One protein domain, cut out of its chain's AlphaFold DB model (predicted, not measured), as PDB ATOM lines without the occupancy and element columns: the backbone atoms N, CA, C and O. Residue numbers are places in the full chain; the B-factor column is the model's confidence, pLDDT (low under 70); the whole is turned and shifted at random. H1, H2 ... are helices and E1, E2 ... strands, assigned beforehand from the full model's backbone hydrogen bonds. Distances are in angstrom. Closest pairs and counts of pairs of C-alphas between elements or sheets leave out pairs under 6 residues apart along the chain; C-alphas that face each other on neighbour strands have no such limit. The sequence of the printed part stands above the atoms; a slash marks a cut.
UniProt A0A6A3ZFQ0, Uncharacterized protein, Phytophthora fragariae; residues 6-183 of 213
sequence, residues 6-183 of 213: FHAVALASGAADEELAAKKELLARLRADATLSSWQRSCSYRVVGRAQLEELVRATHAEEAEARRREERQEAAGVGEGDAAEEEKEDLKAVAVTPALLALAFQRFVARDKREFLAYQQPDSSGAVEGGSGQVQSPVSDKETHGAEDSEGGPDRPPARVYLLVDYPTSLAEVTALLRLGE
ATOM      1  N   PHE A   6     -35.575   8.875 -16.801       77.50
ATOM      2  CA  PHE A   6     -35.814   9.350 -15.445       77.50
ATOM      3  C   PHE A   6     -34.693   8.821 -14.561       77.50
ATOM      4  O   PHE A   6     -34.486   7.611 -14.498       77.50
ATOM      5  N   HIS A   7     -33.981   9.728 -13.900       79.31
ATOM      6  CA  HIS A   7     -32.842   9.418 -13.037       79.31
ATOM      7  C   HIS A   7     -33.153   9.886 -11.629       79.31
ATOM      8  O   HIS A   7     -33.785  10.922 -11.460       79.31
ATOM      9  N   ALA A   8     -32.701   9.164 -10.614       75.69
ATOM     10  CA  ALA A   8     -32.883   9.563  -9.225       75.69
ATOM     11  C   ALA A   8     -31.536   9.537  -8.514       75.69
ATOM     12  O   ALA A   8     -30.896   8.494  -8.469       75.69
ATOM     13  N   VAL A   9     -31.130  10.674  -7.960       77.81
ATOM     14  CA  VAL A   9     -29.859  10.862  -7.264       77.81
ATOM     15  C   VAL A   9     -30.149  11.161  -5.801       77.81
ATOM     16  O   VAL A   9     -30.910  12.075  -5.481       77.81
ATOM     17  N   ALA A  10     -29.534  10.388  -4.911       74.81
ATOM     18  CA  ALA A  10     -29.582  10.636  -3.480       74.81
ATOM     19  C   ALA A  10     -28.425  11.551  -3.082       74.81
ATOM     20  O   ALA A  10     -27.259  11.219  -3.291       74.81
ATOM     21  N   LEU A  11     -28.737  12.702  -2.488       68.81
ATOM     22  CA  LEU A  11     -27.704  13.598  -1.978       68.81
ATOM     23  C   LEU A  11     -27.221  13.082  -0.621       68.81
ATOM     24  O   LEU A  11     -27.819  13.385   0.417       68.81
ATOM     25  N   ALA A  12     -26.139  12.301  -0.643       64.06
ATOM     26  CA  ALA A  12     -25.422  11.912   0.562       64.06
ATOM     27  C   ALA A  12     -24.925  13.184   1.267       64.06
ATOM     28  O   ALA A  12     -24.168  13.967   0.698       64.06
ATOM     29  N   SER A  13     -25.406  13.424   2.486       56.53
ATOM     30  CA  SER A  13     -24.811  14.433   3.356       56.53
ATOM     31  C   SER A  13     -23.667  13.744   4.070       56.53
ATOM     32  O   SER A  13     -23.919  12.832   4.859       56.53
ATOM     33  N   GLY A  14     -22.432  14.150   3.804       61.19
ATOM     34  CA  GLY A  14     -21.385  13.850   4.764       61.19
ATOM     35  C   GLY A  14     -21.602  14.671   6.043       61.19
ATOM     36  O   GLY A  14     -22.519  15.501   6.138       61.19
ATOM     37  N   ALA A  15     -20.842  14.329   7.080       64.12
ATOM     38  CA  ALA A  15     -21.018  14.883   8.420       64.12
ATOM     39  C   ALA A  15     -20.318  16.239   8.602       64.12
ATOM     40  O   ALA A  15     -20.465  16.851   9.658       64.12
ATOM     41  N   ALA A  16     -19.548  16.699   7.609       79.12
ATOM     42  CA  ALA A  16     -18.837  17.964   7.698       79.12
ATOM     43  C   ALA A  16     -19.787  19.148   7.466       79.12
ATOM     44  O   ALA A  16     -20.604  19.149   6.540       79.12
ATOM     45  N   ASP A  17     -19.642  20.197   8.278       79.81
ATOM     46  CA  ASP A  17     -20.467  21.408   8.185       79.81
ATOM     47  C   ASP A  17     -20.381  22.078   6.805       79.81
ATOM     48  O   ASP A  17     -21.371  22.623   6.310       79.81
ATOM     49  N   GLU A  18     -19.221  21.991   6.147       80.06
ATOM     50  CA  GLU A  18     -19.000  22.503   4.791       80.06
ATOM     51  C   GLU A  18     -19.851  21.766   3.746       80.06
ATOM     52  O   GLU A  18     -20.473  22.397   2.891       80.06
ATOM     53  N   GLU A  19     -19.953  20.439   3.846       76.12
ATOM     54  CA  GLU A  19     -20.772  19.619   2.946       76.12
ATOM     55  C   GLU A  19     -22.262  19.901   3.162       76.12
ATOM     56  O   GLU A  19     -23.035  20.026   2.206       76.12
ATOM     57  N   LEU A  20     -22.670  20.076   4.424       79.25
ATOM     58  CA  LEU A  20     -24.034  20.457   4.770       79.25
ATOM     59  C   LEU A  20     -24.383  21.856   4.235       79.25
ATOM     60  O   LEU A  20     -25.486  22.060   3.716       79.25
ATOM     61  N   ALA A  21     -23.464  22.818   4.343       82.00
ATOM     62  CA  ALA A  21     -23.637  24.167   3.811       82.00
ATOM     63  C   ALA A  21     -23.724  24.161   2.276       82.00
ATOM     64  O   ALA A  21     -24.645  24.761   1.718       82.00
ATOM     65  N   ALA A  22     -22.847  23.416   1.598       82.62
ATOM     66  CA  ALA A  22     -22.862  23.269   0.145       82.62
ATOM     67  C   ALA A  22     -24.161  22.618  -0.359       82.62
ATOM     68  O   ALA A  22     -24.770  23.108  -1.313       82.62
ATOM     69  N   LYS A  23     -24.651  21.565   0.315       82.44
ATOM     70  CA  LYS A  23     -25.954  20.946   0.011       82.44
ATOM     71  C   LYS A  23     -27.096  21.953   0.159       82.44
ATOM     72  O   LYS A  23     -27.967  22.022  -0.709       82.44
ATOM     73  N   LYS A  24     -27.113  22.734   1.245       85.06
ATOM     74  CA  LYS A  24     -28.143  23.763   1.478       85.06
ATOM     75  C   LYS A  24     -28.125  24.835   0.391       85.06
ATOM     76  O   LYS A  24     -29.188  25.174  -0.121       85.06
ATOM     77  N   GLU A  25     -26.942  25.305   0.010       88.00
ATOM     78  CA  GLU A  25     -26.764  26.300  -1.050       88.00
ATOM     79  C   GLU A  25     -27.217  25.767  -2.416       88.00
ATOM     80  O   GLU A  25     -27.972  26.434  -3.123       88.00
ATOM     81  N   LEU A  26     -26.845  24.530  -2.769       86.94
ATOM     82  CA  LEU A  26     -27.325  23.879  -3.990       86.94
ATOM     83  C   LEU A  26     -28.858  23.823  -4.014       86.94
ATOM     84  O   LEU A  26     -29.481  24.254  -4.982       86.94
ATOM     85  N   LEU A  27     -29.483  23.336  -2.940       87.94
ATOM     86  CA  LEU A  27     -30.942  23.259  -2.851       87.94
ATOM     87  C   LEU A  27     -31.606  24.641  -2.904       87.94
ATOM     88  O   LEU A  27     -32.697  24.760  -3.459       87.94
ATOM     89  N   ALA A  28     -30.975  25.676  -2.346       88.81
ATOM     90  CA  ALA A  28     -31.470  27.046  -2.427       88.81
ATOM     91  C   ALA A  28     -31.461  27.556  -3.874       88.81
ATOM     92  O   ALA A  28     -32.486  28.043  -4.349       88.81
ATOM     93  N   ARG A  29     -30.360  27.355  -4.609       87.38
ATOM     94  CA  ARG A  29     -30.257  27.730  -6.030       87.38
ATOM     95  C   ARG A  29     -31.276  27.001  -6.896       87.38
ATOM     96  O   ARG A  29     -31.954  27.626  -7.702       87.38
ATOM     97  N   LEU A  30     -31.444  25.698  -6.669       88.38
ATOM     98  CA  LEU A  30     -32.426  24.896  -7.397       88.38
ATOM     99  C   LEU A  30     -33.875  25.317  -7.092       88.38
ATOM    100  O   LEU A  30     -34.776  25.148  -7.910       88.38
ATOM    101  N   ARG A  31     -34.150  25.854  -5.905       86.56
ATOM    102  CA  ARG A  31     -35.485  26.381  -5.586       86.56
ATOM    103  C   ARG A  31     -35.701  27.789  -6.131       86.56
ATOM    104  O   ARG A  31     -36.837  28.136  -6.428       86.56
ATOM    105  N   ALA A  32     -34.638  28.581  -6.242       89.50
ATOM    106  CA  ALA A  32     -34.702  29.944  -6.754       89.50
ATOM    107  C   ALA A  32     -34.980  29.988  -8.265       89.50
ATOM    108  O   ALA A  32     -35.686  30.882  -8.726       89.50
ATOM    109  N   ASP A  33     -34.470  29.018  -9.029       88.50
ATOM    110  CA  ASP A  33     -34.693  28.935 -10.472       88.50
ATOM    111  C   ASP A  33     -35.763  27.888 -10.824       88.50
ATOM    112  O   ASP A  33     -35.504  26.693 -10.976       88.50
ATOM    113  N   ALA A  34     -37.001  28.355 -10.992       86.38
ATOM    114  CA  ALA A  34     -38.115  27.501 -11.387       86.38
ATOM    115  C   ALA A  34     -37.980  26.956 -12.822       86.38
ATOM    116  O   ALA A  34     -38.564  25.910 -13.131       86.38
ATOM    117  N   THR A  35     -37.205  27.609 -13.699       87.00
ATOM    118  CA  THR A  35     -37.074  27.202 -15.110       87.00
ATOM    119  C   THR A  35     -36.440  25.829 -15.236       87.00
ATOM    120  O   THR A  35     -36.779  25.062 -16.132       87.00
ATOM    121  N   LEU A  36     -35.563  25.469 -14.307       85.50
ATOM    122  CA  LEU A  36     -34.882  24.187 -14.334       85.50
ATOM    123  C   LEU A  36     -35.791  23.012 -13.914       85.50
ATOM    124  O   LEU A  36     -35.479  21.853 -14.188       85.50
ATOM    125  N   SER A  37     -36.947  23.297 -13.307       86.00
ATOM    126  CA  SER A  37     -38.016  22.310 -13.098       86.00
ATOM    127  C   SER A  37     -38.987  22.206 -14.286       86.00
ATOM    128  O   SER A  37     -39.824  21.297 -14.327       86.00
ATOM    129  N   SER A  38     -38.860  23.099 -15.277       84.88
ATOM    130  CA  SER A  38     -39.728  23.153 -16.455       84.88
ATOM    131  C   SER A  38     -39.571  21.925 -17.343       84.88
ATOM    132  O   SER A  38     -38.468  21.466 -17.634       84.88
ATOM    133  N   TRP A  39     -40.704  21.450 -17.853       81.69
ATOM    134  CA  TRP A  39     -40.781  20.361 -18.822       81.69
ATOM    135  C   TRP A  39     -40.247  20.710 -20.212       81.69
ATOM    136  O   TRP A  39     -40.015  19.815 -21.017       81.69
ATOM    137  N   GLN A  40     -40.049  21.999 -20.497       79.38
ATOM    138  CA  GLN A  40     -39.537  22.474 -21.784       79.38
ATOM    139  C   GLN A  40     -38.030  22.246 -21.949       79.38
ATOM    140  O   GLN A  40     -37.522  22.291 -23.067       79.38
ATOM    141  N   ARG A  41     -37.300  22.000 -20.854       80.19
ATOM    142  CA  ARG A  41     -35.851  21.793 -20.905       80.19
ATOM    143  C   ARG A  41     -35.504  20.374 -21.336       80.19
ATOM    144  O   ARG A  41     -36.161  19.406 -20.959       80.19
ATOM    145  N   SER A  42     -34.385  20.246 -22.045       80.62
ATOM    146  CA  SER A  42     -33.777  18.950 -22.375       80.62
ATOM    147  C   SER A  42     -33.369  18.164 -21.121       80.62
ATOM    148  O   SER A  42     -33.450  16.942 -21.097       80.62
ATOM    149  N   CYS A  43     -32.966  18.855 -20.057       83.56
ATOM    150  CA  CYS A  43     -32.720  18.279 -18.743       83.56
ATOM    151  C   CYS A  43     -33.445  19.121 -17.700       83.56
ATOM    152  O   CYS A  43     -33.248  20.335 -17.635       83.56
ATOM    153  N   SER A  44     -34.287  18.477 -16.901       88.06
ATOM    154  CA  SER A  44     -35.031  19.124 -15.825       88.06
ATOM    155  C   SER A  44     -34.879  18.345 -14.528       88.06
ATOM    156  O   SER A  44     -34.621  17.139 -14.551       88.06
ATOM    157  N   TYR A  45     -35.045  19.011 -13.390       88.62
ATOM    158  CA  TYR A  45     -34.963  18.356 -12.088       88.62
ATOM    159  C   TYR A  45     -36.235  18.486 -11.267       88.62
ATOM    160  O   TYR A  45     -37.073  19.364 -11.478       88.62
ATOM    161  N   ARG A  46     -36.332  17.626 -10.255       90.06
ATOM    162  CA  ARG A  46     -37.341  17.711  -9.210       90.06
ATOM    163  C   ARG A  46     -36.733  17.329  -7.869       90.06
ATOM    164  O   ARG A  46     -36.183  16.246  -7.718       90.06
ATOM    165  N   VAL A  47     -36.823  18.224  -6.893       90.69
ATOM    166  CA  VAL A  47     -36.390  17.936  -5.520       90.69
ATOM    167  C   VAL A  47     -37.508  17.175  -4.815       90.69
ATOM    168  O   VAL A  47     -38.653  17.624  -4.834       90.69
ATOM    169  N   VAL A  48     -37.180  16.039  -4.201       91.00
ATOM    170  CA  VAL A  48     -38.132  15.178  -3.487       91.00
ATOM    171  C   VAL A  48     -37.604  14.930  -2.082       91.00
ATOM    172  O   VAL A  48     -36.527  14.365  -1.904       91.00
ATOM    173  N   GLY A  49     -38.346  15.383  -1.074       91.00
ATOM    174  CA  GLY A  49     -37.967  15.225   0.331       91.00
ATOM    175  C   GLY A  49     -38.651  14.036   0.999       91.00
ATOM    176  O   GLY A  49     -39.760  13.662   0.615       91.00
ATOM    177  N   ARG A  50     -38.045  13.505   2.068       91.94
ATOM    178  CA  ARG A  50     -38.656  12.461   2.912       91.94
ATOM    179  C   ARG A  50     -40.081  12.804   3.354       91.94
ATOM    180  O   ARG A  50     -40.984  11.998   3.161       91.94
ATOM    181  N   ALA A  51     -40.296  14.015   3.872       92.38
ATOM    182  CA  ALA A  51     -41.604  14.458   4.363       92.38
ATOM    183  C   ALA A  51     -42.706  14.374   3.290       92.38
ATOM    184  O   ALA A  51     -43.836  13.997   3.591       92.38
ATOM    185  N   GLN A  52     -42.360  14.662   2.031       93.25
ATOM    186  CA  GLN A  52     -43.283  14.557   0.902       93.25
ATOM    187  C   GLN A  52     -43.656  13.098   0.609       93.25
ATOM    188  O   GLN A  52     -44.811  12.797   0.319       93.25
ATOM    189  N   LEU A  53     -42.696  12.174   0.706       92.56
ATOM    190  CA  LEU A  53     -42.962  10.744   0.545       92.56
ATOM    191  C   LEU A  53     -43.815  10.201   1.698       92.56
ATOM    192  O   LEU A  53     -44.755   9.451   1.462       92.56
ATOM    193  N   GLU A  54     -43.539  10.613   2.934       94.00
ATOM    194  CA  GLU A  54     -44.319  10.229   4.117       94.00
ATOM    195  C   GLU A  54     -45.760  10.744   4.067       94.00
ATOM    196  O   GLU A  54     -46.689  10.062   4.503       94.00
ATOM    197  N   GLU A  55     -45.966  11.952   3.547       93.00
ATOM    198  CA  GLU A  55     -47.298  12.491   3.281       93.00
ATOM    199  C   GLU A  55     -48.033  11.665   2.223       93.00
ATOM    200  O   GLU A  55     -49.176  11.282   2.454       93.00
ATOM    201  N   LEU A  56     -47.369  11.306   1.119       91.12
ATOM    202  CA  LEU A  56     -47.957  10.443   0.091       91.12
ATOM    203  C   LEU A  56     -48.350   9.067   0.641       91.12
ATOM    204  O   LEU A  56     -49.433   8.583   0.326       91.12
ATOM    205  N   VAL A  57     -47.516   8.451   1.488       92.00
ATOM    206  CA  VAL A  57     -47.847   7.175   2.149       92.00
ATOM    207  C   VAL A  57     -49.117   7.313   2.987       92.00
ATOM    208  O   VAL A  57     -50.028   6.492   2.872       92.00
ATOM    209  N   ARG A  58     -49.196   8.360   3.816       90.75
ATOM    210  CA  ARG A  58     -50.365   8.612   4.670       90.75
ATOM    211  C   ARG A  58     -51.618   8.902   3.848       90.75
ATOM    212  O   ARG A  58     -52.672   8.361   4.166       90.75
ATOM    213  N   ALA A  59     -51.499   9.710   2.796       88.44
ATOM    214  CA  ALA A  59     -52.602  10.044   1.906       88.44
ATOM    215  C   ALA A  59     -53.148   8.799   1.202       88.44
ATOM    216  O   ALA A  59     -54.349   8.556   1.258       88.44
ATOM    217  N   THR A  60     -52.285   7.954   0.624       87.50
ATOM    218  CA  THR A  60     -52.773   6.744  -0.050       87.50
ATOM    219  C   THR A  60     -53.410   5.756   0.923       87.50
ATOM    220  O   THR A  60     -54.436   5.170   0.607       87.50
ATOM    221  N   HIS A  61     -52.862   5.599   2.128       86.19
ATOM    222  CA  HIS A  61     -53.493   4.739   3.129       86.19
ATOM    223  C   HIS A  61     -54.859   5.285   3.576       86.19
ATOM    224  O   HIS A  61     -55.785   4.516   3.824       86.19
ATOM    225  N   ALA A  62     -55.006   6.608   3.692       86.12
ATOM    226  CA  ALA A  62     -56.298   7.222   3.984       86.12
ATOM    227  C   ALA A  62     -57.305   6.977   2.847       86.12
ATOM    228  O   ALA A  62     -58.438   6.590   3.119       86.12
ATOM    229  N   GLU A  63     -56.882   7.122   1.588       85.75
ATOM    230  CA  GLU A  63     -57.709   6.827   0.409       85.75
ATOM    231  C   GLU A  63     -58.140   5.352   0.359       85.75
ATOM    232  O   GLU A  63     -59.319   5.070   0.152       85.75
ATOM    233  N   GLU A  64     -57.218   4.415   0.597       84.00
ATOM    234  CA  GLU A  64     -57.493   2.971   0.639       84.00
ATOM    235  C   GLU A  64     -58.461   2.618   1.782       84.00
ATOM    236  O   GLU A  64     -59.424   1.877   1.576       84.00
ATOM    237  N   ALA A  65     -58.277   3.208   2.968       84.44
ATOM    238  CA  ALA A  65     -59.186   3.016   4.097       84.44
ATOM    239  C   ALA A  65     -60.588   3.576   3.815       84.44
ATOM    240  O   ALA A  65     -61.590   2.946   4.147       84.44
ATOM    241  N   GLU A  66     -60.697   4.751   3.189       83.38
ATOM    242  CA  GLU A  66     -61.997   5.292   2.799       83.38
ATOM    243  C   GLU A  66     -62.664   4.486   1.679       83.38
ATOM    244  O   GLU A  66     -63.886   4.338   1.694       83.38
ATOM    245  N   ALA A  67     -61.901   3.991   0.700       84.06
ATOM    246  CA  ALA A  67     -62.416   3.133  -0.365       84.06
ATOM    247  C   ALA A  67     -63.011   1.850   0.220       84.06
ATOM    248  O   ALA A  67     -64.176   1.553  -0.038       84.06
ATOM    249  N   ARG A  68     -62.276   1.192   1.122       84.44
ATOM    250  CA  ARG A  68     -62.747   0.004   1.835       84.44
ATOM    251  C   ARG A  68     -64.037   0.268   2.620       84.44
ATOM    252  O   ARG A  68     -64.999  -0.477   2.485       84.44
ATOM    253  N   ARG A  69     -64.128   1.389   3.347       84.44
ATOM    254  CA  ARG A  69     -65.374   1.774   4.042       84.44
ATOM    255  C   ARG A  69     -66.541   2.034   3.086       84.44
ATOM    256  O   ARG A  69     -67.695   1.845   3.465       84.44
ATOM    257  N   ARG A  70     -66.285   2.551   1.879       83.81
ATOM    258  CA  ARG A  70     -67.334   2.757   0.865       83.81
ATOM    259  C   ARG A  70     -67.830   1.420   0.315       83.81
ATOM    260  O   ARG A  70     -69.037   1.288   0.143       83.81
ATOM    261  N   GLU A  71     -66.935   0.465   0.088       84.44
ATOM    262  CA  GLU A  71     -67.272  -0.900  -0.335       84.44
ATOM    263  C   GLU A  71     -68.094  -1.619   0.744       84.44
ATOM    264  O   GLU A  71     -69.212  -2.047   0.469       84.44
ATOM    265  N   GLU A  72     -67.638  -1.608   1.999       83.38
ATOM    266  CA  GLU A  72     -68.350  -2.219   3.134       83.38
ATOM    267  C   GLU A  72     -69.758  -1.617   3.331       83.38
ATOM    268  O   GLU A  72     -70.722  -2.336   3.591       83.38
ATOM    269  N   ARG A  73     -69.926  -0.299   3.135       82.31
ATOM    270  CA  ARG A  73     -71.252   0.354   3.172       82.31
ATOM    271  C   ARG A  73     -72.160  -0.060   2.016       82.31
ATOM    272  O   ARG A  73     -73.374  -0.100   2.196       82.31
ATOM    273  N   GLN A  74     -71.605  -0.320   0.834       78.62
ATOM    274  CA  GLN A  74     -72.377  -0.786  -0.320       78.62
ATOM    275  C   GLN A  74     -72.788  -2.253  -0.161       78.62
ATOM    276  O   GLN A  74     -73.908  -2.608  -0.520       78.62
ATOM    277  N   GLU A  75     -71.932  -3.080   0.439       75.00
ATOM    278  CA  GLU A  75     -72.235  -4.476   0.770       75.00
ATOM    279  C   GLU A  75     -73.281  -4.583   1.891       75.00
ATOM    280  O   GLU A  75     -74.252  -5.329   1.757       75.00
ATOM    281  N   ALA A  76     -73.166  -3.765   2.944       73.31
ATOM    282  CA  ALA A  76     -74.154  -3.691   4.024       73.31
ATOM    283  C   ALA A  76     -75.512  -3.130   3.561       73.31
ATOM    284  O   ALA A  76     -76.551  -3.529   4.071       73.31
ATOM    285  N   ALA A  77     -75.539  -2.248   2.555       64.94
ATOM    286  CA  ALA A  77     -76.789  -1.779   1.952       64.94
ATOM    287  C   ALA A  77     -77.487  -2.849   1.079       64.94
ATOM    288  O   ALA A  77     -78.656  -2.680   0.727       64.94
ATOM    289  N   GLY A  78     -76.790  -3.938   0.724       59.00
ATOM    290  CA  GLY A  78     -77.324  -5.072  -0.039       59.00
ATOM    291  C   GLY A  78     -77.845  -6.238   0.813       59.00
ATOM    292  O   GLY A  78     -78.546  -7.102   0.285       59.00
ATOM    293  N   VAL A  79     -77.549  -6.267   2.116       56.38
ATOM    294  CA  VAL A  79     -77.979  -7.315   3.057       56.38
ATOM    295  C   VAL A  79     -78.793  -6.650   4.166       56.38
ATOM    296  O   VAL A  79     -78.279  -5.832   4.915       56.38
ATOM    297  N   GLY A  80     -80.094  -6.948   4.212       49.66
ATOM    298  CA  GLY A  80     -81.082  -6.236   5.027       49.66
ATOM    299  C   GLY A  80     -80.780  -6.120   6.529       49.66
ATOM    300  O   GLY A  80     -80.067  -6.935   7.106       49.66
ATOM    301  N   GLU A  81     -81.404  -5.090   7.113       50.69
ATOM    302  CA  GLU A  81     -81.509  -4.719   8.534       50.69
ATOM    303  C   GLU A  81     -81.172  -5.836   9.539       50.69
ATOM    304  O   GLU A  81     -81.952  -6.761   9.776       50.69
ATOM    305  N   GLY A  82     -80.019  -5.683  10.191       40.28
ATOM    306  CA  GLY A  82     -79.637  -6.379  11.413       40.28
ATOM    307  C   GLY A  82     -78.930  -5.394  12.340       40.28
ATOM    308  O   GLY A  82     -77.822  -4.953  12.052       40.28
ATOM    309  N   ASP A  83     -79.620  -5.015  13.409       43.31
ATOM    310  CA  ASP A  83     -79.187  -4.117  14.479       43.31
ATOM    311  C   ASP A  83     -77.940  -4.644  15.209       43.31
ATOM    312  O   ASP A  83     -77.942  -5.771  15.702       43.31
ATOM    313  N   ALA A  84     -76.888  -3.827  15.264       42.09
ATOM    314  CA  ALA A  84     -76.187  -3.439  16.489       42.09
ATOM    315  C   ALA A  84     -74.832  -2.829  16.124       42.09
ATOM    316  O   ALA A  84     -73.963  -3.456  15.522       42.09
ATOM    317  N   ALA A  85     -74.683  -1.575  16.529       49.66
ATOM    318  CA  ALA A  85     -73.457  -0.815  16.501       49.66
ATOM    319  C   ALA A  85     -72.285  -1.574  17.142       49.66
ATOM    320  O   ALA A  85     -72.198  -1.677  18.363       49.66
ATOM    321  N   GLU A  86     -71.317  -1.963  16.327       42.06
ATOM    322  CA  GLU A  86     -69.926  -1.759  16.700       42.06
ATOM    323  C   GLU A  86     -69.373  -0.706  15.744       42.06
ATOM    324  O   GLU A  86     -68.911  -0.989  14.640       42.06
ATOM    325  N   GLU A  87     -69.459   0.559  16.171       44.69
ATOM    326  CA  GLU A  87     -68.416   1.513  15.817       44.69
ATOM    327  C   GLU A  87     -67.109   0.922  16.358       44.69
ATOM    328  O   GLU A  87     -66.669   1.241  17.465       44.69
ATOM    329  N   GLU A  88     -66.482   0.039  15.578       42.66
ATOM    330  CA  GLU A  88     -65.050  -0.139  15.661       42.66
ATOM    331  C   GLU A  88     -64.470   1.250  15.387       42.66
ATOM    332  O   GLU A  88     -64.286   1.703  14.255       42.66
ATOM    333  N   LYS A  89     -64.170   1.947  16.484       44.25
ATOM    334  CA  LYS A  89     -62.957   2.742  16.598       44.25
ATOM    335  C   LYS A  89     -61.800   1.804  16.274       44.25
ATOM    336  O   LYS A  89     -61.055   1.402  17.162       44.25
ATOM    337  N   GLU A  90     -61.681   1.408  15.010       44.59
ATOM    338  CA  GLU A  90     -60.451   0.856  14.502       44.59
ATOM    339  C   GLU A  90     -59.504   2.040  14.575       44.59
ATOM    340  O   GLU A  90     -59.591   3.010  13.810       44.59
ATOM    341  N   ASP A  91     -58.744   2.021  15.669       42.81
ATOM    342  CA  ASP A  91     -57.728   2.978  16.015       42.81
ATOM    343  C   ASP A  91     -57.058   3.434  14.733       42.81
ATOM    344  O   ASP A  91     -56.602   2.619  13.925       42.81
ATOM    345  N   LEU A  92     -56.993   4.752  14.564       46.22
ATOM    346  CA  LEU A  92     -56.088   5.415  13.643       46.22
ATOM    347  C   LEU A  92     -54.659   5.017  14.044       46.22
ATOM    348  O   LEU A  92     -53.919   5.819  14.611       46.22
ATOM    349  N   LYS A  93     -54.270   3.759  13.810       55.06
ATOM    350  CA  LYS A  93     -52.903   3.284  13.914       55.06
ATOM    351  C   LYS A  93     -52.153   4.192  12.972       55.06
ATOM    352  O   LYS A  93     -52.343   4.127  11.759       55.06
ATOM    353  N   ALA A  94     -51.369   5.092  13.558       65.19
ATOM    354  CA  ALA A  94     -50.460   5.938  12.819       65.19
ATOM    355  C   ALA A  94     -49.732   5.026  11.830       65.19
ATOM    356  O   ALA A  94     -49.080   4.066  12.247       65.19
ATOM    357  N   VAL A  95     -49.960   5.255  10.533       72.25
ATOM    358  CA  VAL A  95     -49.462   4.380   9.471       72.25
ATOM    359  C   VAL A  95     -47.965   4.245   9.673       72.25
ATOM    360  O   VAL A  95     -47.235   5.234   9.597       72.25
ATOM    361  N   ALA A  96     -47.515   3.031   9.985       83.94
ATOM    362  CA  ALA A  96     -46.101   2.780  10.180       83.94
ATOM    363  C   ALA A  96     -45.408   3.008   8.837       83.94
ATOM    364  O   ALA A  96     -45.570   2.228   7.898       83.94
ATOM    365  N   VAL A  97     -44.661   4.105   8.727       87.62
ATOM    366  CA  VAL A  97     -43.897   4.422   7.523       87.62
ATOM    367  C   VAL A  97     -42.754   3.418   7.422       87.62
ATOM    368  O   VAL A  97     -41.733   3.535   8.097       87.62
ATOM    369  N   THR A  98     -42.936   2.399   6.585       91.00
ATOM    370  CA  THR A  98     -41.900   1.399   6.323       91.00
ATOM    371  C   THR A  98     -41.023   1.815   5.135       91.00
ATOM    372  O   THR A  98     -41.488   2.532   4.242       91.00
ATOM    373  N   PRO A  99     -39.770   1.325   5.048       91.06
ATOM    374  CA  PRO A  99     -38.906   1.558   3.888       91.06
ATOM    375  C   PRO A  99     -39.544   1.173   2.545       91.06
ATOM    376  O   PRO A  99     -39.370   1.875   1.551       91.06
ATOM    377  N   ALA A 100     -40.319   0.081   2.522       89.38
ATOM    378  CA  ALA A 100     -41.036  -0.375   1.333       89.38
ATOM    379  C   ALA A 100     -42.137   0.609   0.910       89.38
ATOM    380  O   ALA A 100     -42.278   0.892  -0.278       89.38
ATOM    381  N   LEU A 101     -42.875   1.175   1.872       90.75
ATOM    382  CA  LEU A 101     -43.904   2.179   1.593       90.75
ATOM    383  C   LEU A 101     -43.302   3.485   1.066       90.75
ATOM    384  O   LEU A 101     -43.846   4.054   0.124       90.75
ATOM    385  N   LEU A 102     -42.161   3.932   1.602       91.62
ATOM    386  CA  LEU A 102     -41.450   5.106   1.078       91.62
ATOM    387  C   LEU A 102     -40.976   4.893  -0.362       91.62
ATOM    388  O   LEU A 102     -41.154   5.767  -1.211       91.62
ATOM    389  N   ALA A 103     -40.416   3.718  -0.647       89.44
ATOM    390  CA  ALA A 103     -39.957   3.376  -1.986       89.44
ATOM    391  C   ALA A 103     -41.140   3.312  -2.974       89.44
ATOM    392  O   ALA A 103     -41.064   3.864  -4.073       89.44
ATOM    393  N   LEU A 104     -42.269   2.723  -2.559       88.56
ATOM    394  CA  LEU A 104     -43.492   2.673  -3.362       88.56
ATOM    395  C   LEU A 104     -44.084   4.070  -3.589       88.56
ATOM    396  O   LEU A 104     -44.510   4.386  -4.700       88.56
ATOM    397  N   ALA A 105     -44.089   4.926  -2.565       90.88
ATOM    398  CA  ALA A 105     -44.524   6.313  -2.688       90.88
ATOM    399  C   ALA A 105     -43.658   7.081  -3.693       90.88
ATOM    400  O   ALA A 105     -44.197   7.796  -4.539       90.88
ATOM    401  N   PHE A 106     -42.339   6.875  -3.671       90.50
ATOM    402  CA  PHE A 106     -41.443   7.460  -4.665       90.50
ATOM    403  C   PHE A 106     -41.746   6.942  -6.077       90.50
ATOM    404  O   PHE A 106     -41.873   7.734  -7.009       90.50
ATOM    405  N   GLN A 107     -41.964   5.639  -6.254       86.81
ATOM    406  CA  GLN A 107     -42.335   5.082  -7.558       86.81
ATOM    407  C   GLN A 107     -43.668   5.650  -8.076       86.81
ATOM    408  O   GLN A 107     -43.769   6.030  -9.245       86.81
ATOM    409  N   ARG A 108     -44.685   5.763  -7.212       87.12
ATOM    410  CA  ARG A 108     -45.978   6.389  -7.543       87.12
ATOM    411  C   ARG A 108     -45.805   7.857  -7.929       87.12
ATOM    412  O   ARG A 108     -46.424   8.312  -8.893       87.12
ATOM    413  N   PHE A 109     -44.937   8.580  -7.223       89.31
ATOM    414  CA  PHE A 109     -44.588   9.962  -7.536       89.31
ATOM    415  C   PHE A 109     -43.965  10.088  -8.931       89.31
ATOM    416  O   PHE A 109     -44.455  10.872  -9.742       89.31
ATOM    417  N   VAL A 110     -42.960   9.267  -9.249       87.25
ATOM    418  CA  VAL A 110     -42.320   9.235 -10.577       87.25
ATOM    419  C   VAL A 110     -43.328   8.865 -11.667       87.25
ATOM    420  O   VAL A 110     -43.368   9.498 -12.720       87.25
ATOM    421  N   ALA A 111     -44.188   7.873 -11.422       83.75
ATOM    422  CA  ALA A 111     -45.215   7.461 -12.376       83.75
ATOM    423  C   ALA A 111     -46.252   8.567 -12.636       83.75
ATOM    424  O   ALA A 111     -46.727   8.729 -13.761       83.75
ATOM    425  N   ARG A 112     -46.610   9.348 -11.610       86.69
ATOM    426  CA  ARG A 112     -47.466  10.530 -11.759       86.69
ATOM    427  C   ARG A 112     -46.765  11.632 -12.554       86.69
ATOM    428  O   ARG A 112     -47.354  12.105 -13.519       86.69
ATOM    429  N   ASP A 113     -45.522  11.967 -12.212       86.62
ATOM    430  CA  ASP A 113     -44.717  12.977 -12.920       86.62
ATOM    431  C   ASP A 113     -44.562  12.605 -14.405       86.62
ATOM    432  O   ASP A 113     -44.760  13.434 -15.286       86.62
ATOM    433  N   LYS A 114     -44.330  11.320 -14.703       82.50
ATOM    434  CA  LYS A 114     -44.300  10.792 -16.073       82.50
ATOM    435  C   LYS A 114     -45.629  10.988 -16.807       82.50
ATOM    436  O   LYS A 114     -45.616  11.336 -17.983       82.50
ATOM    437  N   ARG A 115     -46.773  10.756 -16.156       83.44
ATOM    438  CA  ARG A 115     -48.094  10.972 -16.779       83.44
ATOM    439  C   ARG A 115     -48.351  12.449 -17.065       83.44
ATOM    440  O   ARG A 115     -48.772  12.769 -18.169       83.44
ATOM    441  N   GLU A 116     -48.064  13.325 -16.104       85.12
ATOM    442  CA  GLU A 116     -48.172  14.783 -16.269       85.12
ATOM    443  C   GLU A 116     -47.290  15.261 -17.429       85.12
ATOM    444  O   GLU A 116     -47.719  16.040 -18.279       85.12
ATOM    445  N   PHE A 117     -46.086  14.707 -17.518       79.88
ATOM    446  CA  PHE A 117     -45.154  14.988 -18.590       79.88
ATOM    447  C   PHE A 117     -45.654  14.542 -19.976       79.88
ATOM    448  O   PHE A 117     -45.594  15.297 -20.948       79.88
ATOM    449  N   LEU A 118     -46.160  13.310 -20.082       79.12
ATOM    450  CA  LEU A 118     -46.714  12.793 -21.334       79.12
ATOM    451  C   LEU A 118     -47.942  13.593 -21.782       79.12
ATOM    452  O   LEU A 118     -48.092  13.821 -22.979       79.12
ATOM    453  N   ALA A 119     -48.778  14.041 -20.842       81.56
ATOM    454  CA  ALA A 119     -49.922  14.901 -21.128       81.56
ATOM    455  C   ALA A 119     -49.485  16.275 -21.656       81.56
ATOM    456  O   ALA A 119     -50.012  16.719 -22.668       81.56
ATOM    457  N   TYR A 120     -48.477  16.909 -21.043       76.44
ATOM    458  CA  TYR A 120     -47.921  18.185 -21.520       76.44
ATOM    459  C   TYR A 120     -47.399  18.106 -22.964       76.44
ATOM    460  O   TYR A 120     -47.477  19.070 -23.722       76.44
ATOM    461  N   GLN A 121     -46.855  16.953 -23.355       72.38
ATOM    462  CA  GLN A 121     -46.340  16.731 -24.702       72.38
ATOM    463  C   GLN A 121     -47.379  16.372 -25.750       72.38
ATOM    464  O   GLN A 121     -47.013  16.294 -26.923       72.38
ATOM    465  N   GLN A 122     -48.625  16.106 -25.369       67.62
ATOM    466  CA  GLN A 122     -49.684  16.005 -26.355       67.62
ATOM    467  C   GLN A 122     -50.129  17.433 -26.669       67.62
ATOM    468  O   GLN A 122     -50.865  18.010 -25.872       67.62
ATOM    469  N   PRO A 123     -49.679  18.052 -27.784       53.69
ATOM    470  CA  PRO A 123     -50.348  19.252 -28.254       53.69
ATOM    471  C   PRO A 123     -51.820  18.892 -28.447       53.69
ATOM    472  O   PRO A 123     -52.107  17.791 -28.932       53.69
ATOM    473  N   ASP A 124     -52.726  19.791 -28.058       48.59
ATOM    474  CA  ASP A 124     -54.168  19.657 -28.248       48.59
ATOM    475  C   ASP A 124     -54.481  19.245 -29.694       48.59
ATOM    476  O   ASP A 124     -54.670  20.058 -30.593       48.59
ATOM    477  N   SER A 125     -54.566  17.940 -29.926       48.41
ATOM    478  CA  SER A 125     -55.034  17.333 -31.173       48.41
ATOM    479  C   SER A 125     -56.560  17.178 -31.145       48.41
ATOM    480  O   SER A 125     -57.141  16.455 -31.944       48.41
ATOM    481  N   SER A 126     -57.210  17.918 -30.239       42.31
ATOM    482  CA  SER A 126     -58.657  18.081 -30.116       42.31
ATOM    483  C   SER A 126     -59.106  19.513 -30.457       42.31
ATOM    484  O   SER A 126     -60.154  19.971 -30.005       42.31
ATOM    485  N   GLY A 127     -58.345  20.230 -31.287       34.84
ATOM    486  CA  GLY A 127     -58.876  21.344 -32.067       34.84
ATOM    487  C   GLY A 127     -59.650  20.796 -33.262       34.84
ATOM    488  O   GLY A 127     -59.121  20.750 -34.370       34.84
ATOM    489  N   ALA A 128     -60.877  20.328 -33.034       37.50
ATOM    490  CA  ALA A 128     -61.821  20.028 -34.101       37.50
ATOM    491  C   ALA A 128     -62.089  21.318 -34.892       37.50
ATOM    492  O   ALA A 128     -62.855  22.181 -34.468       37.50
ATOM    493  N   VAL A 129     -61.419  21.462 -36.034       37.38
ATOM    494  CA  VAL A 129     -61.768  22.462 -37.038       37.38
ATOM    495  C   VAL A 129     -62.980  21.914 -37.787       37.38
ATOM    496  O   VAL A 129     -62.845  21.152 -38.743       37.38
ATOM    497  N   GLU A 130     -64.181  22.261 -37.328       42.00
ATOM    498  CA  GLU A 130     -65.340  22.274 -38.216       42.00
ATOM    499  C   GLU A 130     -65.181  23.449 -39.187       42.00
ATOM    500  O   GLU A 130     -65.192  24.611 -38.792       42.00
ATOM    501  N   GLY A 131     -65.068  23.117 -40.474       34.28
ATOM    502  CA  GLY A 131     -65.403  24.016 -41.574       34.28
ATOM    503  C   GLY A 131     -64.246  24.818 -42.168       34.28
ATOM    504  O   GLY A 131     -63.797  25.808 -41.604       34.28
ATOM    505  N   GLY A 132     -63.852  24.463 -43.397       28.59
ATOM    506  CA  GLY A 132     -63.156  25.396 -44.288       28.59
ATOM    507  C   GLY A 132     -62.207  24.751 -45.293       28.59
ATOM    508  O   GLY A 132     -61.010  24.672 -45.054       28.59
ATOM    509  N   SER A 133     -62.742  24.334 -46.443       36.78
ATOM    510  CA  SER A 133     -61.989  24.038 -47.670       36.78
ATOM    511  C   SER A 133     -61.004  25.151 -48.050       36.78
ATOM    512  O   SER A 133     -61.370  26.322 -48.021       36.78
ATOM    513  N   GLY A 134     -59.820  24.788 -48.556       31.34
ATOM    514  CA  GLY A 134     -58.964  25.733 -49.279       31.34
ATOM    515  C   GLY A 134     -57.505  25.309 -49.416       31.34
ATOM    516  O   GLY A 134     -56.685  25.567 -48.547       31.34
ATOM    517  N   GLN A 135     -57.187  24.682 -50.544       38.69
ATOM    518  CA  GLN A 135     -55.845  24.522 -51.110       38.69
ATOM    519  C   GLN A 135     -55.166  25.897 -51.335       38.69
ATOM    520  O   GLN A 135     -55.885  26.857 -51.596       38.69
ATOM    521  N   VAL A 136     -53.818  25.957 -51.309       34.59
ATOM    522  CA  VAL A 136     -52.897  26.715 -52.216       34.59
ATOM    523  C   VAL A 136     -51.586  27.172 -51.512       34.59
ATOM    524  O   VAL A 136     -51.599  28.016 -50.630       34.59
ATOM    525  N   GLN A 137     -50.471  26.571 -51.964       34.78
ATOM    526  CA  GLN A 137     -49.117  27.097 -52.290       34.78
ATOM    527  C   GLN A 137     -48.328  28.063 -51.353       34.78
ATOM    528  O   GLN A 137     -48.787  29.135 -50.983       34.78
ATOM    529  N   SER A 138     -47.053  27.702 -51.106       40.06
ATOM    530  CA  SER A 138     -45.929  28.484 -50.515       40.06
ATOM    531  C   SER A 138     -45.575  29.777 -51.294       40.06
ATOM    532  O   SER A 138     -45.963  29.840 -52.464       40.06
ATOM    533  N   PRO A 139     -44.790  30.767 -50.762       44.66
ATOM    534  CA  PRO A 139     -43.297  30.695 -50.795       44.66
ATOM    535  C   PRO A 139     -42.441  31.570 -49.794       44.66
ATOM    536  O   PRO A 139     -42.868  32.620 -49.341       44.66
ATOM    537  N   VAL A 140     -41.179  31.139 -49.563       34.22
ATOM    538  CA  VAL A 140     -39.866  31.881 -49.568       34.22
ATOM    539  C   VAL A 140     -39.436  32.951 -48.509       34.22
ATOM    540  O   VAL A 140     -40.024  34.016 -48.392       34.22
ATOM    541  N   SER A 141     -38.269  32.638 -47.898       35.09
ATOM    542  CA  SER A 141     -37.044  33.381 -47.456       35.09
ATOM    543  C   SER A 141     -36.967  34.603 -46.511       35.09
ATOM    544  O   SER A 141     -37.487  35.678 -46.782       35.09
ATOM    545  N   ASP A 142     -36.061  34.405 -45.532       36.41
ATOM    546  CA  ASP A 142     -34.921  35.217 -45.042       36.41
ATOM    547  C   ASP A 142     -35.114  36.621 -44.435       36.41
ATOM    548  O   ASP A 142     -35.250  37.607 -45.157       36.41
ATOM    549  N   LYS A 143     -34.882  36.726 -43.107       36.28
ATOM    550  CA  LYS A 143     -33.847  37.619 -42.529       36.28
ATOM    551  C   LYS A 143     -33.522  37.312 -41.049       36.28
ATOM    552  O   LYS A 143     -34.391  37.367 -40.185       36.28
ATOM    553  N   GLU A 144     -32.240  37.020 -40.814       33.75
ATOM    554  CA  GLU A 144     -31.396  37.198 -39.608       33.75
ATOM    555  C   GLU A 144     -31.781  38.417 -38.715       33.75
ATOM    556  O   GLU A 144     -32.326  39.386 -39.236       33.75
ATOM    557  N   THR A 145     -31.525  38.525 -37.397       35.06
ATOM    558  CA  THR A 145     -30.468  37.976 -36.517       35.06
ATOM    559  C   THR A 145     -30.743  38.315 -35.027       35.06
ATOM    560  O   THR A 145     -31.426  39.293 -34.730       35.06
ATOM    561  N   HIS A 146     -30.046  37.587 -34.134       31.41
ATOM    562  CA  HIS A 146     -29.712  37.855 -32.711       31.41
ATOM    563  C   HIS A 146     -30.750  37.444 -31.638       31.41
ATOM    564  O   HIS A 146     -31.884  37.888 -31.671       31.41
ATOM    565  N   GLY A 147     -30.439  36.629 -30.622       28.88
ATOM    566  CA  GLY A 147     -29.147  36.195 -30.083       28.88
ATOM    567  C   GLY A 147     -29.179  34.755 -29.564       28.88
ATOM    568  O   GLY A 147     -30.206  34.244 -29.125       28.88
ATOM    569  N   ALA A 148     -28.026  34.110 -29.699       42.62
ATOM    570  CA  ALA A 148     -27.745  32.749 -29.293       42.62
ATOM    571  C   ALA A 148     -27.528  32.667 -27.782       42.62
ATOM    572  O   ALA A 148     -26.773  33.475 -27.257       42.62
ATOM    573  N   GLU A 149     -28.148  31.668 -27.151       38.94
ATOM    574  CA  GLU A 149     -27.622  30.872 -26.031       38.94
ATOM    575  C   GLU A 149     -28.645  29.764 -25.708       38.94
ATOM    576  O   GLU A 149     -29.340  29.818 -24.707       38.94
ATOM    577  N   ASP A 150     -28.808  28.780 -26.604       41.91
ATOM    578  CA  ASP A 150     -29.520  27.525 -26.268       41.91
ATOM    579  C   ASP A 150     -29.147  26.351 -27.204       41.91
ATOM    580  O   ASP A 150     -29.931  25.444 -27.478       41.91
ATOM    581  N   SER A 151     -27.906  26.350 -27.703       45.78
ATOM    582  CA  SER A 151     -27.357  25.274 -28.543       45.78
ATOM    583  C   SER A 151     -26.237  24.521 -27.824       45.78
ATOM    584  O   SER A 151     -25.109  24.478 -28.294       45.78
ATOM    585  N   GLU A 152     -26.561  23.890 -26.696       45.31
ATOM    586  CA  GLU A 152     -25.771  22.802 -26.085       45.31
ATOM    587  C   GLU A 152     -26.701  21.595 -25.847       45.31
ATOM    588  O   GLU A 152     -26.887  21.073 -24.748       45.31
ATOM    589  N   GLY A 153     -27.363  21.165 -26.918       41.88
ATOM    590  CA  GLY A 153     -28.230  19.996 -26.923       41.88
ATOM    591  C   GLY A 153     -28.506  19.566 -28.351       41.88
ATOM    592  O   GLY A 153     -29.512  19.959 -28.933       41.88
ATOM    593  N   GLY A 154     -27.602  18.775 -28.934       43.62
ATOM    594  CA  GLY A 154     -27.848  18.159 -30.238       43.62
ATOM    595  C   GLY A 154     -29.209  17.432 -30.271       43.62
ATOM    596  O   GLY A 154     -29.679  16.959 -29.232       43.62
ATOM    597  N   PRO A 155     -29.846  17.303 -31.449       53.94
ATOM    598  CA  PRO A 155     -31.223  16.810 -31.600       53.94
ATOM    599  C   PRO A 155     -31.474  15.365 -31.116       53.94
ATOM    600  O   PRO A 155     -32.637  14.944 -31.068       53.94
ATOM    601  N   ASP A 156     -30.420  14.643 -30.726       54.81
ATOM    602  CA  ASP A 156     -30.428  13.212 -30.426       54.81
ATOM    603  C   ASP A 156     -30.417  12.842 -28.940       54.81
ATOM    604  O   ASP A 156     -30.711  11.686 -28.618       54.81
ATOM    605  N   ARG A 157     -30.125  13.762 -28.005       59.91
ATOM    606  CA  ARG A 157     -30.190  13.379 -26.586       59.91
ATOM    607  C   ARG A 157     -31.650  13.333 -26.150       59.91
ATOM    608  O   ARG A 157     -32.354  14.341 -26.268       59.91
ATOM    609  N   PRO A 158     -32.136  12.189 -25.645       65.75
ATOM    610  CA  PRO A 158     -33.475  12.165 -25.131       65.75
ATOM    611  C   PRO A 158     -33.568  13.053 -23.892       65.75
ATOM    612  O   PRO A 158     -32.673  13.024 -23.042       65.75
ATOM    613  N   PRO A 159     -34.653  13.811 -23.775       77.19
ATOM    614  CA  PRO A 159     -34.882  14.624 -22.602       77.19
ATOM    615  C   PRO A 159     -34.951  13.789 -21.317       77.19
ATOM    616  O   PRO A 159     -35.421  12.642 -21.303       77.19
ATOM    617  N   ALA A 160     -34.413  14.370 -20.245       82.50
ATOM    618  CA  ALA A 160     -34.168  13.702 -18.978       82.50
ATOM    619  C   ALA A 160     -34.789  14.458 -17.797       82.50
ATOM    620  O   ALA A 160     -34.743  15.689 -17.729       82.50
ATOM    621  N   ARG A 161     -35.334  13.698 -16.844       86.75
ATOM    622  CA  ARG A 161     -35.853  14.200 -15.566       86.75
ATOM    623  C   ARG A 161     -35.023  13.624 -14.423       86.75
ATOM    624  O   ARG A 161     -34.952  12.405 -14.282       86.75
ATOM    625  N   VAL A 162     -34.402  14.484 -13.620       87.06
ATOM    626  CA  VAL A 162     -33.542  14.094 -12.493       87.06
ATOM    627  C   VAL A 162     -34.247  14.372 -11.165       87.06
ATOM    628  O   VAL A 162     -34.522  15.521 -10.827       87.06
ATOM    629  N   TYR A 163     -34.517  13.337 -10.379       88.75
ATOM    630  CA  TYR A 163     -35.046  13.458  -9.027       88.75
ATOM    631  C   TYR A 163     -33.903  13.574  -8.027       88.75
ATOM    632  O   TYR A 163     -33.064  12.684  -7.936       88.75
ATOM    633  N   LEU A 164     -33.883  14.656  -7.261       89.12
ATOM    634  CA  LEU A 164     -32.921  14.880  -6.190       89.12
ATOM    635  C   LEU A 164     -33.581  14.501  -4.869       89.12
ATOM    636  O   LEU A 164     -34.424  15.246  -4.362       89.12
ATOM    637  N   LEU A 165     -33.224  13.332  -4.342       89.06
ATOM    638  CA  LEU A 165     -33.756  12.830  -3.081       89.06
ATOM    639  C   LEU A 165     -33.031  13.502  -1.910       89.06
ATOM    640  O   LEU A 165     -31.799  13.489  -1.827       89.06
ATOM    641  N   VAL A 166     -33.811  14.110  -1.017       88.88
ATOM    642  CA  VAL A 166     -33.323  14.844   0.153       88.88
ATOM    643  C   VAL A 166     -33.837  14.173   1.418       88.88
ATOM    644  O   VAL A 166     -35.037  13.944   1.578       88.88
ATOM    645  N   ASP A 167     -32.899  13.868   2.314       86.56
ATOM    646  CA  ASP A 167     -33.134  13.207   3.606       86.56
ATOM    647  C   ASP A 167     -33.775  11.813   3.456       86.56
ATOM    648  O   ASP A 167     -34.455  11.302   4.345       86.56
ATOM    649  N   TYR A 168     -33.540  11.205   2.293       85.75
ATOM    650  CA  TYR A 168     -33.967   9.874   1.898       85.75
ATOM    651  C   TYR A 168     -33.086   9.402   0.724       85.75
ATOM    652  O   TYR A 168     -32.829  10.203  -0.178       85.75
ATOM    653  N   PRO A 169     -32.643   8.135   0.682       86.75
ATOM    654  CA  PRO A 169     -32.679   7.148   1.763       86.75
ATOM    655  C   PRO A 169     -31.708   7.501   2.907       86.75
ATOM    656  O   PRO A 169     -30.655   8.086   2.675       86.75
ATOM    657  N   THR A 170     -32.044   7.124   4.143       86.44
ATOM    658  CA  THR A 170     -31.208   7.329   5.348       86.44
ATOM    659  C   THR A 170     -30.673   6.030   5.949       86.44
ATOM    660  O   THR A 170     -29.901   6.060   6.905       86.44
ATOM    661  N   SER A 171     -31.076   4.873   5.419       86.06
ATOM    662  CA  SER A 171     -30.645   3.561   5.906       86.06
ATOM    663  C   SER A 171     -30.466   2.563   4.767       86.06
ATOM    664  O   SER A 171     -31.118   2.669   3.726       86.06
ATOM    665  N   LEU A 172     -29.646   1.531   4.986       85.75
ATOM    666  CA  LEU A 172     -29.450   0.445   4.020       85.75
ATOM    667  C   LEU A 172     -30.771  -0.251   3.636       85.75
ATOM    668  O   LEU A 172     -30.938  -0.674   2.493       85.75
ATOM    669  N   ALA A 173     -31.726  -0.347   4.567       87.94
ATOM    670  CA  ALA A 173     -33.043  -0.917   4.293       87.94
ATOM    671  C   ALA A 173     -33.838  -0.081   3.274       87.94
ATOM    672  O   ALA A 173     -34.461  -0.644   2.376       87.94
ATOM    673  N   GLU A 174     -33.779   1.250   3.371       89.56
ATOM    674  CA  GLU A 174     -34.415   2.167   2.414       89.56
ATOM    675  C   GLU A 174     -33.727   2.127   1.046       89.56
ATOM    676  O   GLU A 174     -34.407   2.070   0.022       89.56
ATOM    677  N   VAL A 175     -32.393   2.052   1.021       86.38
ATOM    678  CA  VAL A 175     -31.619   1.840  -0.214       86.38
ATOM    679  C   VAL A 175     -32.044   0.547  -0.908       86.38
ATOM    680  O   VAL A 175     -32.351   0.538  -2.099       86.38
ATOM    681  N   THR A 176     -32.100  -0.548  -0.152       85.62
ATOM    682  CA  THR A 176     -32.473  -1.868  -0.673       85.62
ATOM    683  C   THR A 176     -33.905  -1.866  -1.206       85.62
ATOM    684  O   THR A 176     -34.173  -2.446  -2.256       85.62
ATOM    685  N   ALA A 177     -34.828  -1.201  -0.506       87.50
ATOM    686  CA  ALA A 177     -36.215  -1.081  -0.937       87.50
ATOM    687  C   ALA A 177     -36.349  -0.305  -2.259       87.50
ATOM    688  O   ALA A 177     -37.079  -0.747  -3.143       87.50
ATOM    689  N   LEU A 178     -35.614   0.802  -2.424       84.88
ATOM    690  CA  LEU A 178     -35.603   1.573  -3.673       84.88
ATOM    691  C   LEU A 178     -35.093   0.761  -4.860       84.88
ATOM    692  O   LEU A 178     -35.709   0.774  -5.924       84.88
ATOM    693  N   LEU A 179     -33.987   0.039  -4.675       82.06
ATOM    694  CA  LEU A 179     -33.375  -0.749  -5.743       82.06
ATOM    695  C   LEU A 179     -34.290  -1.886  -6.216       82.06
ATOM    696  O   LEU A 179     -34.437  -2.085  -7.418       82.06
ATOM    697  N   ARG A 180     -34.972  -2.572  -5.288       79.25
ATOM    698  CA  ARG A 180     -35.902  -3.671  -5.614       79.25
ATOM    699  C   ARG A 180     -37.086  -3.236  -6.477       79.25
ATOM    700  O   ARG A 180     -37.585  -4.026  -7.268       79.25
ATOM    701  N   LEU A 181     -37.550  -1.993  -6.347       67.75
ATOM    702  CA  LEU A 181     -38.649  -1.482  -7.175       67.75
ATOM    703  C   LEU A 181     -38.200  -1.106  -8.593       67.75
ATOM    704  O   LEU A 181     -39.008  -1.165  -9.522       67.75
ATOM    705  N   GLY A 182     -36.918  -0.767  -8.778       58.00
ATOM    706  CA  GLY A 182     -36.326  -0.472 -10.087       58.00
ATOM    707  C   GLY A 182     -36.331  -1.660 -11.059       58.00
ATOM    708  O   GLY A 182     -36.226  -1.466 -12.266       58.00
ATOM    709  N   GLU A 183     -36.519  -2.883 -10.557       49.88
ATOM    710  CA  GLU A 183     -36.608  -4.106 -11.365       49.88
ATOM    711  C   GLU A 183     -38.006  -4.317 -11.989       49.88
ATOM    712  O   GLU A 183     -38.150  -5.096 -12.929       49.88
TER     713      GLU A 183
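What this domain is: This is residues 6 to 183 of the 213 residues of an uncharacterized protein of Phytophthora fragariae (UniProt A0A6A3ZFQ0). A small parallel sheet with H4 over one face makes the body, from which residues 63 to 76 of H3 stick out as an arm; two wide loops, residues 77 to 91 and 122 to 151, stand free. The 178 printed residues hold five helices and three strands, in the order E1 H1 H2 E2 H3 H4 E3 H5, mostly helix; the sheet runs E1 E3 E2. The whole is flat, 83 by 64 by 31 A, and extended, with a radius of gyration of the C-alphas of 25.2 A.

How they stand to each other: E1, residues 6 to 10, is parallel to E3, residues 160 to 166, at 23 degrees; N 7 and O 161, 2.9 A apart, are within hydrogen-bond range. E3 is parallel to E2, residues 43 to 49, at 23 degrees, with N 46 and O 162 within range at 2.8 A. H1, residues 17 to 32, only grazes the sheet with residues 23 to 31. H2, residues 34 to 37, stands at the sheet's level, height 1.6 A. H4, residues 99 to 120, lies over E3 at a height of 9.9 A, giving two layers, helix on sheet. H3, residues 50 to 76, touches H4 with residues 53 to 57 alone, about perpendicular at 89 degrees; the closest C-alphas, Leu 53 and Ala 105, are 5.7 A apart. H5, residues 172 to 181, touches H4 at a steep tilt of 43 degrees, the same way; the closest C-alphas, Pro 99 and Glu 174, are 4.8 A apart. E2, H3 H4, E3 form a strand-helix-strand unit, parallel neighbour strands joined through helices; E1, H1 H2, E2 form a split one, with E3 between; both crossovers are right-handed. In H1, H3, H4 and H5 every O i to N i+4 pair is within hydrogen-bond range; H2 is too short for one.

Where its parts are: E1 begins at C-alpha 6 (-35.814, 9.350, -15.445). H1 is 22.3 A long, E2 20.0 A, H4 31.7 A and E3 19.2 A. H3, 39.0 A, ends at C-alpha 76 (-74.154, -3.691, 4.024). H5 ends at C-alpha 181 (-38.649, -1.482, -7.175).

The domain as a whole: The two C-alphas farthest apart, of Asp 83 and Asp 142, are 84.0 A apart. The printed part has no cut. The links H3 to H4 and H4 to E3 are long. The pLDDT is under 70 in residues 11 to 15, 77 to 94, 122 to 158 and 181 to 183.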